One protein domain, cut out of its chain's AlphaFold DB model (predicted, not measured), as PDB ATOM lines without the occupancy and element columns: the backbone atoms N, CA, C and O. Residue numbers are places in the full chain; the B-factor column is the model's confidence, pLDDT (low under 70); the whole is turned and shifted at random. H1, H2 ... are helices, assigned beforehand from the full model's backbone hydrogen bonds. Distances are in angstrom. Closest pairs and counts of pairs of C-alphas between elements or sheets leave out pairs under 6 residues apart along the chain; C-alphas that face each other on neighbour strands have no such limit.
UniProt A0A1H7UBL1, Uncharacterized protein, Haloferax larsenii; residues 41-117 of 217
ATOM      1  N   PRO A  41     -35.351   5.265 -27.945       84.38
ATOM      2  CA  PRO A  41     -36.010   6.475 -27.459       84.38
ATOM      3  C   PRO A  41     -35.231   7.187 -26.347       84.38
ATOM      4  O   PRO A  41     -35.201   8.415 -26.297       84.38
ATOM      5  N   LYS A  42     -34.563   6.442 -25.456       86.12
ATOM      6  CA  LYS A  42     -33.747   7.037 -24.385       86.12
ATOM      7  C   LYS A  42     -32.524   7.759 -24.945       86.12
ATOM      8  O   LYS A  42     -32.233   8.871 -24.505       86.12
ATOM      9  N   GLU A  43     -31.827   7.139 -25.897       88.31
ATOM     10  CA  GLU A  43     -30.656   7.726 -26.556       88.31
ATOM     11  C   GLU A  43     -31.042   8.976 -27.350       88.31
ATOM     12  O   GLU A  43     -30.500  10.045 -27.072       88.31
ATOM     13  N   LEU A  44     -32.057   8.884 -28.216       87.69
ATOM     14  CA  LEU A  44     -32.562  10.022 -28.988       87.69
ATOM     15  C   LEU A  44     -32.970  11.177 -28.074       87.69
ATOM     16  O   LEU A  44     -32.527  12.307 -28.264       87.69
ATOM     17  N   LYS A  45     -33.767  10.904 -27.032       90.00
ATOM     18  CA  LYS A  45     -34.205  11.927 -26.074       90.00
ATOM     19  C   LYS A  45     -33.023  12.647 -25.429       90.00
ATOM     20  O   LYS A  45     -33.059  13.872 -25.303       90.00
ATOM     21  N   ARG A  46     -31.995  11.903 -25.013       92.31
ATOM     22  CA  ARG A  46     -30.777  12.470 -24.421       92.31
ATOM     23  C   ARG A  46     -30.061  13.379 -25.420       92.31
ATOM     24  O   ARG A  46     -29.773  14.519 -25.075       92.31
ATOM     25  N   GLU A  47     -29.848  12.914 -26.646       93.06
ATOM     26  CA  GLU A  47     -29.165  13.675 -27.702       93.06
ATOM     27  C   GLU A  47     -29.906  14.986 -28.029       93.06
ATOM     28  O   GLU A  47     -29.297  16.056 -28.055       93.06
ATOM     29  N   VAL A  48     -31.244  14.968 -28.138       92.19
ATOM     30  CA  VAL A  48     -32.042  16.201 -28.332       92.19
ATOM     31  C   VAL A  48     -31.849  17.177 -27.170       92.19
ATOM     32  O   VAL A  48     -31.718  18.391 -27.360       92.19
ATOM     33  N   GLN A  49     -31.877  16.658 -25.939       93.94
ATOM     34  CA  GLN A  49     -31.736  17.469 -24.734       93.94
ATOM     35  C   GLN A  49     -30.345  18.091 -24.639       93.94
ATOM     36  O   GLN A  49     -30.228  19.257 -24.252       93.94
ATOM     37  N   ASP A  50     -29.309  17.344 -24.998       94.62
ATOM     38  CA  ASP A  50     -27.929  17.810 -24.974       94.62
ATOM     39  C   ASP A  50     -27.668  18.825 -26.091       94.62
ATOM     40  O   ASP A  50     -27.135  19.903 -25.807       94.62
ATOM     41  N   HIS A  51     -28.196  18.602 -27.301       94.81
ATOM     42  CA  HIS A  51     -28.208  19.611 -28.366       94.81
ATOM     43  C   HIS A  51     -28.881  20.913 -27.913       94.81
ATOM     44  O   HIS A  51     -28.325  22.008 -28.041       94.81
ATOM     45  N   ARG A  52     -30.058  20.820 -27.281       94.38
ATOM     46  CA  ARG A  52     -30.768  21.986 -26.734       94.38
ATOM     47  C   ARG A  52     -29.931  22.736 -25.692       94.38
ATOM     48  O   ARG A  52     -29.902  23.968 -25.716       94.38
ATOM     49  N   LYS A  53     -29.261  22.031 -24.772       93.50
ATOM     50  CA  LYS A  53     -28.361  22.653 -23.778       93.50
ATOM     51  C   LYS A  53     -27.188  23.352 -24.465       93.50
ATOM     52  O   LYS A  53     -26.852  24.474 -24.087       93.50
ATOM     53  N   ASN A  54     -26.603  22.726 -25.485       93.00
ATOM     54  CA  ASN A  54     -25.495  23.288 -26.254       93.00
ATOM     55  C   ASN A  54     -25.907  24.574 -26.979       93.00
ATOM     56  O   ASN A  54     -25.192  25.573 -26.898       93.00
ATOM     57  N   LEU A  55     -27.095  24.607 -27.587       93.44
ATOM     58  CA  LEU A  55     -27.630  25.824 -28.201       93.44
ATOM     59  C   LEU A  55     -27.829  26.956 -27.197       93.44
ATOM     60  O   LEU A  55     -27.451  28.089 -27.479       93.44
ATOM     61  N   ILE A  56     -28.398  26.662 -26.024       92.12
ATOM     62  CA  ILE A  56     -28.612  27.663 -24.966       92.12
ATOM     63  C   ILE A  56     -27.284  28.271 -24.501       92.12
ATOM     64  O   ILE A  56     -27.232  29.463 -24.213       92.12
ATOM     65  N   ARG A  57     -26.212  27.473 -24.446       91.31
ATOM     66  CA  ARG A  57     -24.869  27.951 -24.083       91.31
ATOM     67  C   ARG A  57     -24.220  28.789 -25.186       91.31
ATOM     68  O   ARG A  57     -23.494  29.722 -24.871       91.31
ATOM     69  N   ARG A  58     -24.455  28.453 -26.460       89.56
ATOM     70  CA  ARG A  58     -23.804  29.102 -27.613       89.56
ATOM     71  C   ARG A  58     -24.529  30.350 -28.124       89.56
ATOM     72  O   ARG A  58     -23.880  31.222 -28.692       89.56
ATOM     73  N   PHE A  59     -25.841  30.464 -27.924       89.06
ATOM     74  CA  PHE A  59     -26.629  31.600 -28.406       89.06
ATOM     75  C   PHE A  59     -27.231  32.417 -27.265       89.06
ATOM     76  O   PHE A  59     -28.059  31.929 -26.500       89.06
ATOM     77  N   ASN A  60     -26.905  33.711 -27.244       84.88
ATOM     78  CA  ASN A  60     -27.535  34.707 -26.369       84.88
ATOM     79  C   ASN A  60     -28.486  35.657 -27.134       84.88
ATOM     80  O   ASN A  60     -28.772  36.771 -26.703       84.88
ATOM     81  N   LYS A  61     -28.957  35.244 -28.317       88.81
ATOM     82  CA  LYS A  61     -29.846  36.049 -29.169       88.81
ATOM     83  C   LYS A  61     -31.317  35.728 -28.898       88.81
ATOM     84  O   LYS A  61     -31.686  34.592 -28.600       88.81
ATOM     85  N   THR A  62     -32.194  36.717 -29.065       90.62
ATOM     86  CA  THR A  62     -33.656  36.522 -28.984       90.62
ATOM     87  C   THR A  62     -34.250  35.972 -30.283       90.62
ATOM     88  O   THR A  62     -35.283  35.293 -30.257       90.62
ATOM     89  N   LYS A  63     -33.588  36.230 -31.414       93.88
ATOM     90  CA  LYS A  63     -33.949  35.777 -32.759       93.88
ATOM     91  C   LYS A  63     -32.712  35.231 -33.469       93.88
ATOM     92  O   LYS A  63     -31.625  35.761 -33.265       93.88
ATOM     93  N   LEU A  64     -32.908  34.198 -34.278       93.00
ATOM     94  CA  LEU A  64     -31.894  33.584 -35.128       93.00
ATOM     95  C   LEU A  64     -32.217  33.888 -36.589       93.00
ATOM     96  O   LEU A  64     -33.369  33.740 -37.010       93.00
ATOM     97  N   ASP A  65     -31.222  34.345 -37.335       93.31
ATOM     98  CA  ASP A  65     -31.315  34.560 -38.778       93.31
ATOM     99  C   ASP A  65     -30.874  33.315 -39.572       93.31
ATOM    100  O   ASP A  65     -30.592  32.257 -39.007       93.31
ATOM    101  N   LEU A  66     -30.855  33.418 -40.904       92.56
ATOM    102  CA  LEU A  66     -30.444  32.312 -41.770       92.56
ATOM    103  C   LEU A  66     -28.999  31.868 -41.493       92.56
ATOM    104  O   LEU A  66     -28.727  30.670 -41.483       92.56
ATOM    105  N   THR A  67     -28.093  32.812 -41.237       93.06
ATOM    106  CA  THR A  67     -26.684  32.534 -40.938       93.06
ATOM    107  C   THR A  67     -26.554  31.754 -39.633       93.06
ATOM    108  O   THR A  67     -25.820  30.767 -39.571       93.06
ATOM    109  N   ASP A  68     -27.319  32.136 -38.609       93.94
ATOM    110  CA  ASP A  68     -27.378  31.413 -37.341       93.94
ATOM    111  C   ASP A  68     -27.880  29.970 -37.537       93.94
ATOM    112  O   ASP A  68     -27.296  29.036 -36.987       93.94
ATOM    113  N   LEU A  69     -28.933  29.767 -38.341       93.19
ATOM    114  CA  LEU A  69     -29.486  28.435 -38.622       93.19
ATOM    115  C   LEU A  69     -28.507  27.547 -39.406       93.19
ATOM    116  O   LEU A  69     -28.378  26.364 -39.094       93.19
ATOM    117  N   VAL A  70     -27.786  28.112 -40.378       91.44
ATOM    118  CA  VAL A  70     -26.729  27.401 -41.116       91.44
ATOM    119  C   VAL A  70     -25.586  27.008 -40.179       91.44
ATOM    120  O   VAL A  70     -25.144  25.859 -40.200       91.44
ATOM    121  N   ASN A  71     -25.156  27.913 -39.296       91.94
ATOM    122  CA  ASN A  71     -24.114  27.626 -38.311       91.94
ATOM    123  C   ASN A  71     -24.517  26.501 -37.341       91.94
ATOM    124  O   ASN A  71     -23.682  25.673 -36.982       91.94
ATOM    125  N   ILE A  72     -25.792  26.437 -36.937       92.38
ATOM    126  CA  ILE A  72     -26.296  25.325 -36.119       92.38
ATOM    127  C   ILE A  72     -26.095  23.994 -36.837       92.38
ATOM    128  O   ILE A  72     -25.565  23.058 -36.240       92.38
ATOM    129  N   GLN A  73     -26.489  23.915 -38.106       89.50
ATOM    130  CA  GLN A  73     -26.398  22.673 -38.864       89.50
ATOM    131  C   GLN A  73     -24.959  22.233 -39.124       89.50
ATOM    132  O   GLN A  73     -24.680  21.045 -39.069       89.50
ATOM    133  N   GLN A  74     -24.060  23.175 -39.404       87.19
ATOM    134  CA  GLN A  74     -22.688  22.855 -39.803       87.19
ATOM    135  C   GLN A  74     -21.742  22.631 -38.619       87.19
ATOM    136  O   GLN A  74     -20.814  21.842 -38.734       87.19
ATOM    137  N   ASN A  75     -21.950  23.337 -37.499       85.88
ATOM    138  CA  ASN A  75     -20.933  23.450 -36.443       85.88
ATOM    139  C   ASN A  75     -21.439  23.106 -35.032       85.88
ATOM    140  O   ASN A  75     -20.680  23.210 -34.059       85.88
ATOM    141  N   ILE A  76     -22.731  22.800 -34.875       84.62
ATOM    142  CA  ILE A  76     -23.339  22.520 -33.563       84.62
ATOM    143  C   ILE A  76     -24.018  21.157 -33.539       84.62
ATOM    144  O   ILE A  76     -23.946  20.490 -32.512       84.62
ATOM    145  N   LEU A  77     -24.656  20.749 -34.637       87.62
ATOM    146  CA  LEU A  77     -25.133  19.381 -34.776       87.62
ATOM    147  C   LEU A  77     -23.951  18.414 -34.811       87.62
ATOM    148  O   LEU A  77     -23.055  18.557 -35.639       87.62
ATOM    149  N   ASP A  78     -23.973  17.433 -33.915       86.06
ATOM    150  CA  ASP A  78     -23.041  16.316 -33.961       86.06
ATOM    151  C   ASP A  78     -23.543  15.310 -34.997       86.06
ATOM    152  O   ASP A  78     -24.659  14.809 -34.889       86.06
ATOM    153  N   THR A  79     -22.738  15.030 -36.020       84.62
ATOM    154  CA  THR A  79     -23.079  14.073 -37.083       84.62
ATOM    155  C   THR A  79     -23.087  12.622 -36.610       84.62
ATOM    156  O   THR A  79     -23.580  11.757 -37.329       84.62
ATOM    157  N   ASN A  80     -22.532  12.346 -35.428       83.69
ATOM    158  CA  ASN A  80     -22.491  11.011 -34.841       83.69
ATOM    159  C   ASN A  80     -23.735  10.693 -34.000       83.69
ATOM    160  O   ASN A  80     -23.980   9.523 -33.704       83.69
ATOM    161  N   ASP A  81     -24.520  11.707 -33.626       83.56
ATOM    162  CA  ASP A  81     -25.761  11.511 -32.881       83.56
ATOM    163  C   ASP A  81     -26.807  10.828 -33.770       83.56
ATOM    164  O   ASP A  81     -27.017  11.208 -34.927       83.56
ATOM    165  N   ARG A  82     -27.568   9.879 -33.210       80.88
ATOM    166  CA  ARG A  82     -28.748   9.314 -33.893       80.88
ATOM    167  C   ARG A  82     -29.758  10.413 -34.226       80.88
ATOM    168  O   ARG A  82     -30.447  10.361 -35.244       80.88
ATOM    169  N   ALA A  83     -29.812  11.430 -33.371       84.31
ATOM    170  CA  ALA A  83     -30.649  12.599 -33.513       84.31
ATOM    171  C   ALA A  83     -30.251  13.526 -34.667       84.31
ATOM    172  O   ALA A  83     -31.079  14.328 -35.111       84.31
ATOM    173  N   HIS A  84     -29.008  13.427 -35.161       85.12
ATOM    174  CA  HIS A  84     -28.451  14.317 -36.180       85.12
ATOM    175  C   HIS A  84     -29.421  14.521 -37.333       85.12
ATOM    176  O   HIS A  84     -29.780  15.644 -37.689       85.12
ATOM    177  N   ARG A  85     -29.866  13.400 -37.895       76.69
ATOM    178  CA  ARG A  85     -30.618  13.373 -39.132       76.69
ATOM    179  C   ARG A  85     -31.965  14.098 -38.987       76.69
ATOM    180  O   ARG A  85     -32.270  14.948 -39.824       76.69
ATOM    181  N   PHE A  86     -32.707  13.866 -37.898       77.81
ATOM    182  CA  PHE A  86     -33.965  14.583 -37.639       77.81
ATOM    183  C   PHE A  86     -33.753  16.053 -37.279       77.81
ATOM    184  O   PHE A  86     -34.500  16.920 -37.740       77.81
ATOM    185  N   LEU A  87     -32.718  16.363 -36.497       87.50
ATOM    186  CA  LEU A  87     -32.400  17.743 -36.150       87.50
ATOM    187  C   LEU A  87     -32.014  18.542 -37.395       87.50
ATOM    188  O   LEU A  87     -32.448  19.684 -37.544       87.50
ATOM    189  N   PHE A  88     -31.257  17.942 -38.312       86.94
ATOM    190  CA  PHE A  88     -30.865  18.564 -39.567       86.94
ATOM    191  C   PHE A  88     -32.090  19.002 -40.378       86.94
ATOM    192  O   PHE A  88     -32.181  20.172 -40.754       86.94
ATOM    193  N   GLU A  89     -33.067  18.113 -40.580       82.75
ATOM    194  CA  GLU A  89     -34.303  18.453 -41.296       82.75
ATOM    195  C   GLU A  89     -35.164  19.468 -40.538       82.75
ATOM    196  O   GLU A  89     -35.745  20.368 -41.149       82.75
ATOM    197  N   TYR A  90     -35.228  19.370 -39.207       87.88
ATOM    198  CA  TYR A  90     -35.898  20.376 -38.389       87.88
ATOM    199  C   TYR A  90     -35.351  21.780 -38.700       87.88
ATOM    200  O   TYR A  90     -36.134  22.701 -38.958       87.88
ATOM    201  N   TYR A  91     -34.025  21.945 -38.765       89.94
ATOM    202  CA  TYR A  91     -33.409  23.223 -39.128       89.94
ATOM    203  C   TYR A  91     -33.589  23.583 -40.607       89.94
ATOM    204  O   TYR A  91     -33.879  24.746 -40.887       89.94
ATOM    205  N   GLU A  92     -33.525  22.631 -41.546       87.75
ATOM    206  CA  GLU A  92     -33.879  22.880 -42.957       87.75
ATOM    207  C   GLU A  92     -35.280  23.481 -43.086       87.75
ATOM    208  O   GLU A  92     -35.491  24.497 -43.753       87.75
ATOM    209  N   ASN A  93     -36.250  22.900 -42.385       86.94
ATOM    210  CA  ASN A  93     -37.625  23.375 -42.407       86.94
ATOM    211  C   ASN A  93     -37.777  24.735 -41.717       86.94
ATOM    212  O   ASN A  93     -38.598  25.544 -42.153       86.94
ATOM    213  N   LYS A  94     -36.968  25.046 -40.694       88.81
ATOM    214  CA  LYS A  94     -36.903  26.406 -40.134       88.81
ATOM    215  C   LYS A  94     -36.328  27.414 -41.130       88.81
ATOM    216  O   LYS A  94     -36.898  28.494 -41.238       88.81
ATOM    217  N   LYS A  95     -35.283  27.066 -41.893       88.69
ATOM    218  CA  LYS A  95     -34.690  27.947 -42.923       88.69
ATOM    219  C   LYS A  95     -35.663  28.278 -44.055       88.69
ATOM    220  O   LYS A  95     -35.638  29.388 -44.575       88.69
ATOM    221  N   LYS A  96     -36.539  27.336 -44.425       86.50
ATOM    222  CA  LYS A  96     -37.580  27.553 -45.448       86.50
ATOM    223  C   LYS A  96     -38.642  28.575 -45.018       86.50
ATOM    224  O   LYS A  96     -39.327  29.138 -45.873       86.50
ATOM    225  N   LYS A  97     -38.802  28.836 -43.713       83.12
ATOM    226  CA  LYS A  97     -39.707  29.885 -43.224       83.12
ATOM    227  C   LYS A  97     -39.060  31.251 -43.466       83.12
ATOM    228  O   LYS A  97     -37.933  31.489 -43.051       83.12
ATOM    229  N   LYS A  98     -39.772  32.166 -44.131       73.12
ATOM    230  CA  LYS A  98     -39.257  33.517 -44.407       73.12
ATOM    231  C   LYS A  98     -38.995  34.281 -43.099       73.12
ATOM    232  O   LYS A  98     -39.898  34.421 -42.277       73.12
ATOM    233  N   GLY A  99     -37.794  34.844 -42.965       80.38
ATOM    234  CA  GLY A  99     -37.411  35.750 -41.877       80.38
ATOM    235  C   GLY A  99     -36.695  35.080 -40.699       80.38
ATOM    236  O   GLY A  99     -36.327  33.913 -40.738       80.38
ATOM    237  N   SER A 100     -36.463  35.858 -39.641       86.00
ATOM    238  CA  SER A 100     -35.788  35.392 -38.425       86.00
ATOM    239  C   SER A 100     -36.716  34.553 -37.539       86.00
ATOM    240  O   SER A 100     -37.852  34.967 -37.281       86.00
ATOM    241  N   VAL A 101     -36.215  33.459 -36.970       90.94
ATOM    242  CA  VAL A 101     -36.961  32.586 -36.048       90.94
ATOM    243  C   VAL A 101     -36.694  33.001 -34.602       90.94
ATOM    244  O   VAL A 101     -35.563  33.299 -34.225       90.94
ATOM    245  N   LYS A 102     -37.721  33.023 -33.743       93.25
ATOM    246  CA  LYS A 102     -37.527  33.322 -32.314       93.25
ATOM    247  C   LYS A 102     -36.736  32.189 -31.658       93.25
ATOM    248  O   LYS A 102     -37.169  31.043 -31.685       93.25
ATOM    249  N   PHE A 103     -35.643  32.497 -30.960       93.94
ATOM    250  CA  PHE A 103     -34.842  31.457 -30.302       93.94
ATOM    251  C   PHE A 103     -35.638  30.701 -29.221       93.94
ATOM    252  O   PHE A 103     -35.457  29.504 -29.010       93.94
ATOM    253  N   ARG A 104     -36.595  31.377 -28.566       92.62
ATOM    254  CA  ARG A 104     -37.544  30.736 -27.638       92.62
ATOM    255  C   ARG A 104     -38.389  29.648 -28.308       92.62
ATOM    256  O   ARG A 104     -38.652  28.646 -27.659       92.62
ATOM    257  N   GLU A 105     -38.789  29.836 -29.567       91.81
ATOM    258  CA  GLU A 105     -39.542  28.832 -30.330       91.81
ATOM    259  C   GLU A 105     -38.702  27.566 -30.491       91.81
ATOM    260  O   GLU A 105     -39.136  26.498 -30.085       91.81
ATOM    261  N   ILE A 106     -37.445  27.702 -30.924       92.25
ATOM    262  CA  ILE A 106     -36.531  26.561 -31.088       92.25
ATOM    263  C   ILE A 106     -36.312  25.811 -29.768       92.25
ATOM    264  O   ILE A 106     -36.389  24.587 -29.721       92.25
ATOM    265  N   LYS A 107     -36.108  26.528 -28.657       92.50
ATOM    266  CA  LYS A 107     -35.954  25.896 -27.334       92.50
ATOM    267  C   LYS A 107     -37.192  25.119 -26.888       92.50
ATOM    268  O   LYS A 107     -37.039  24.122 -26.179       92.50
ATOM    269  N   ASN A 108     -38.381  25.614 -27.225       90.56
ATOM    270  CA  ASN A 108     -39.646  24.970 -26.887       90.56
ATOM    271  C   ASN A 108     -39.884  23.755 -27.779       90.56
ATOM    272  O   ASN A 108     -40.180  22.687 -27.256       90.56
ATOM    273  N   ASP A 109     -39.665  23.889 -29.086       91.88
ATOM    274  CA  ASP A 109     -39.787  22.790 -30.040       91.88
ATOM    275  C   ASP A 109     -38.884  21.620 -29.646       91.88
ATOM    276  O   ASP A 109     -39.373  20.514 -29.476       91.88
ATOM    277  N   LEU A 110     -37.592  21.863 -29.390       91.94
ATOM    278  CA  LEU A 110     -36.657  20.813 -28.961       91.94
ATOM    279  C   LEU A 110     -37.070  20.162 -27.632       91.94
ATOM    280  O   LEU A 110     -36.836  18.975 -27.419       91.94
ATOM    281  N   SER A 111     -37.687  20.929 -26.729       90.12
ATOM    282  CA  SER A 111     -38.230  20.381 -25.482       90.12
ATOM    283  C   SER A 111     -39.430  19.477 -25.748       90.12
ATOM    284  O   SER A 111     -39.529  18.417 -25.138       90.12
ATOM    285  N   ASN A 112     -40.327  19.884 -26.646       88.00
ATOM    286  CA  ASN A 112     -41.497  19.101 -27.033       88.00
ATOM    287  C   ASN A 112     -41.073  17.817 -27.747       88.00
ATOM    288  O   ASN A 112     -41.507  16.745 -27.346       88.00
ATOM    289  N   ILE A 113     -40.129  17.911 -28.686       86.38
ATOM    290  CA  ILE A 113     -39.530  16.762 -29.373       86.38
ATOM    291  C   ILE A 113     -38.994  15.756 -28.347       86.38
ATOM    292  O   ILE A 113     -39.381  14.593 -28.352       86.38
ATOM    293  N   ALA A 114     -38.185  16.207 -27.382       87.12
ATOM    294  CA  ALA A 114     -37.654  15.338 -26.330       87.12
ATOM    295  C   ALA A 114     -38.731  14.704 -25.422       87.12
ATOM    296  O   ALA A 114     -38.493  13.651 -24.828       87.12
ATOM    297  N   MET A 115     -39.891  15.346 -25.252       83.88
ATOM    298  CA  MET A 115     -41.020  14.796 -24.487       83.88
ATOM    299  C   MET A 115     -41.863  13.807 -25.294       83.88
ATOM    300  O   MET A 115     -42.577  12.998 -24.702       83.88
ATOM    301  N   GLU A 116     -41.820  13.896 -26.617       79.62
ATOM    302  CA  GLU A 116     -42.630  13.080 -27.518       79.62
ATOM    303  C   GLU A 116     -41.888  11.870 -28.073       79.62
ATOM    304  O   GLU A 116     -42.532  10.903 -28.470       79.62
ATOM    305  N   ILE A 117     -40.555  11.872 -28.032       80.81
ATOM    306  CA  ILE A 117     -39.756  10.680 -28.321       80.81
ATOM    307  C   ILE A 117     -40.204   9.518 -27.423       80.81
ATOM    308  O   ILE A 117     -40.209   9.621 -26.193       80.81
TER     309      ILE A 117
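What this domain is: This is residues 41 to 117 of the 217 residues of an uncharacterized protein of Haloferax larsenii (UniProt A0A1H7UBL1). Two pairs of antiparallel helices make two layers, one over the other: H1 and H4 side by side in one layer, the helical hairpin of H2 and H3 in the other. Few C-alphas of the helices come close between the layers, and at one end a short antiparallel pairing of residues 63 to 64 with residues 101 to 102 ties the link before H2 to the link before H4. The printed part has 77 residues, with four named helices in the order H1, H2, H3, H4 and no named strand; the class is all helix. The whole is compact, with a radius of gyration of the C-alphas of 11.6 A, and elongated in outline, with spans of 33 by 22 by 21 A.

How they stand to each other: H1, residues 41 to 58, touches H4, residues 103 to 116, with 16 pairs of C-alphas within 8 A. The closest C-alphas of the two, those of Lys 45 and Ala 114, are 4.9 A apart. H1 and H4 run opposite ways at a shallow tilt of 14 degrees. H2, residues 66 to 75, is only just apart from H1, with their closest C-alphas 8.0 A from each other. H2 forms a hairpin with H3, residues 84 to 96. These two touch, the closest C-alphas being those of Gln 73 and Phe 88 at 6.1 A, and run opposite ways at a shallow tilt of 12 degrees. H1 and H3 are close but not clearly touching; their closest C-alphas, those of Val 48 and Leu 87, are 8.0 A apart. They run the same way at a steep tilt of 51 degrees. H3 and H4 are near each other, with 7 pairs of C-alphas within 10 A, while H2 and H4 are apart. In H1, H2, H3 and H4 every O i to N i+4 pair is within hydrogen-bond range.

Where its parts are: H1 begins at C-alpha 41, at (-36.010, 6.475, -27.459), and measures 25.7 A from first to last C-alpha. H2 measures 14.0 A. H3 begins at C-alpha 84, at (-28.451, 14.317, -36.180), and measures 18.6 A. H4 measures 20.2 A and ends at C-alpha 116, at (-42.630, 13.080, -27.518).

The domain as a whole: The two C-alphas farthest apart are those of Lys 42 and Gly 99, at 33.8 A, while the first and last printed C-alphas, those of Pro 41 and Ile 117, are 5.7 A apart. The printed part has no cut. The links H1 to H2, H2 to H3 and H3 to H4 are short, with 7, 8 and 6 residues. The mean pLDDT of the printed part is 88.5, and no printed residue is under 70.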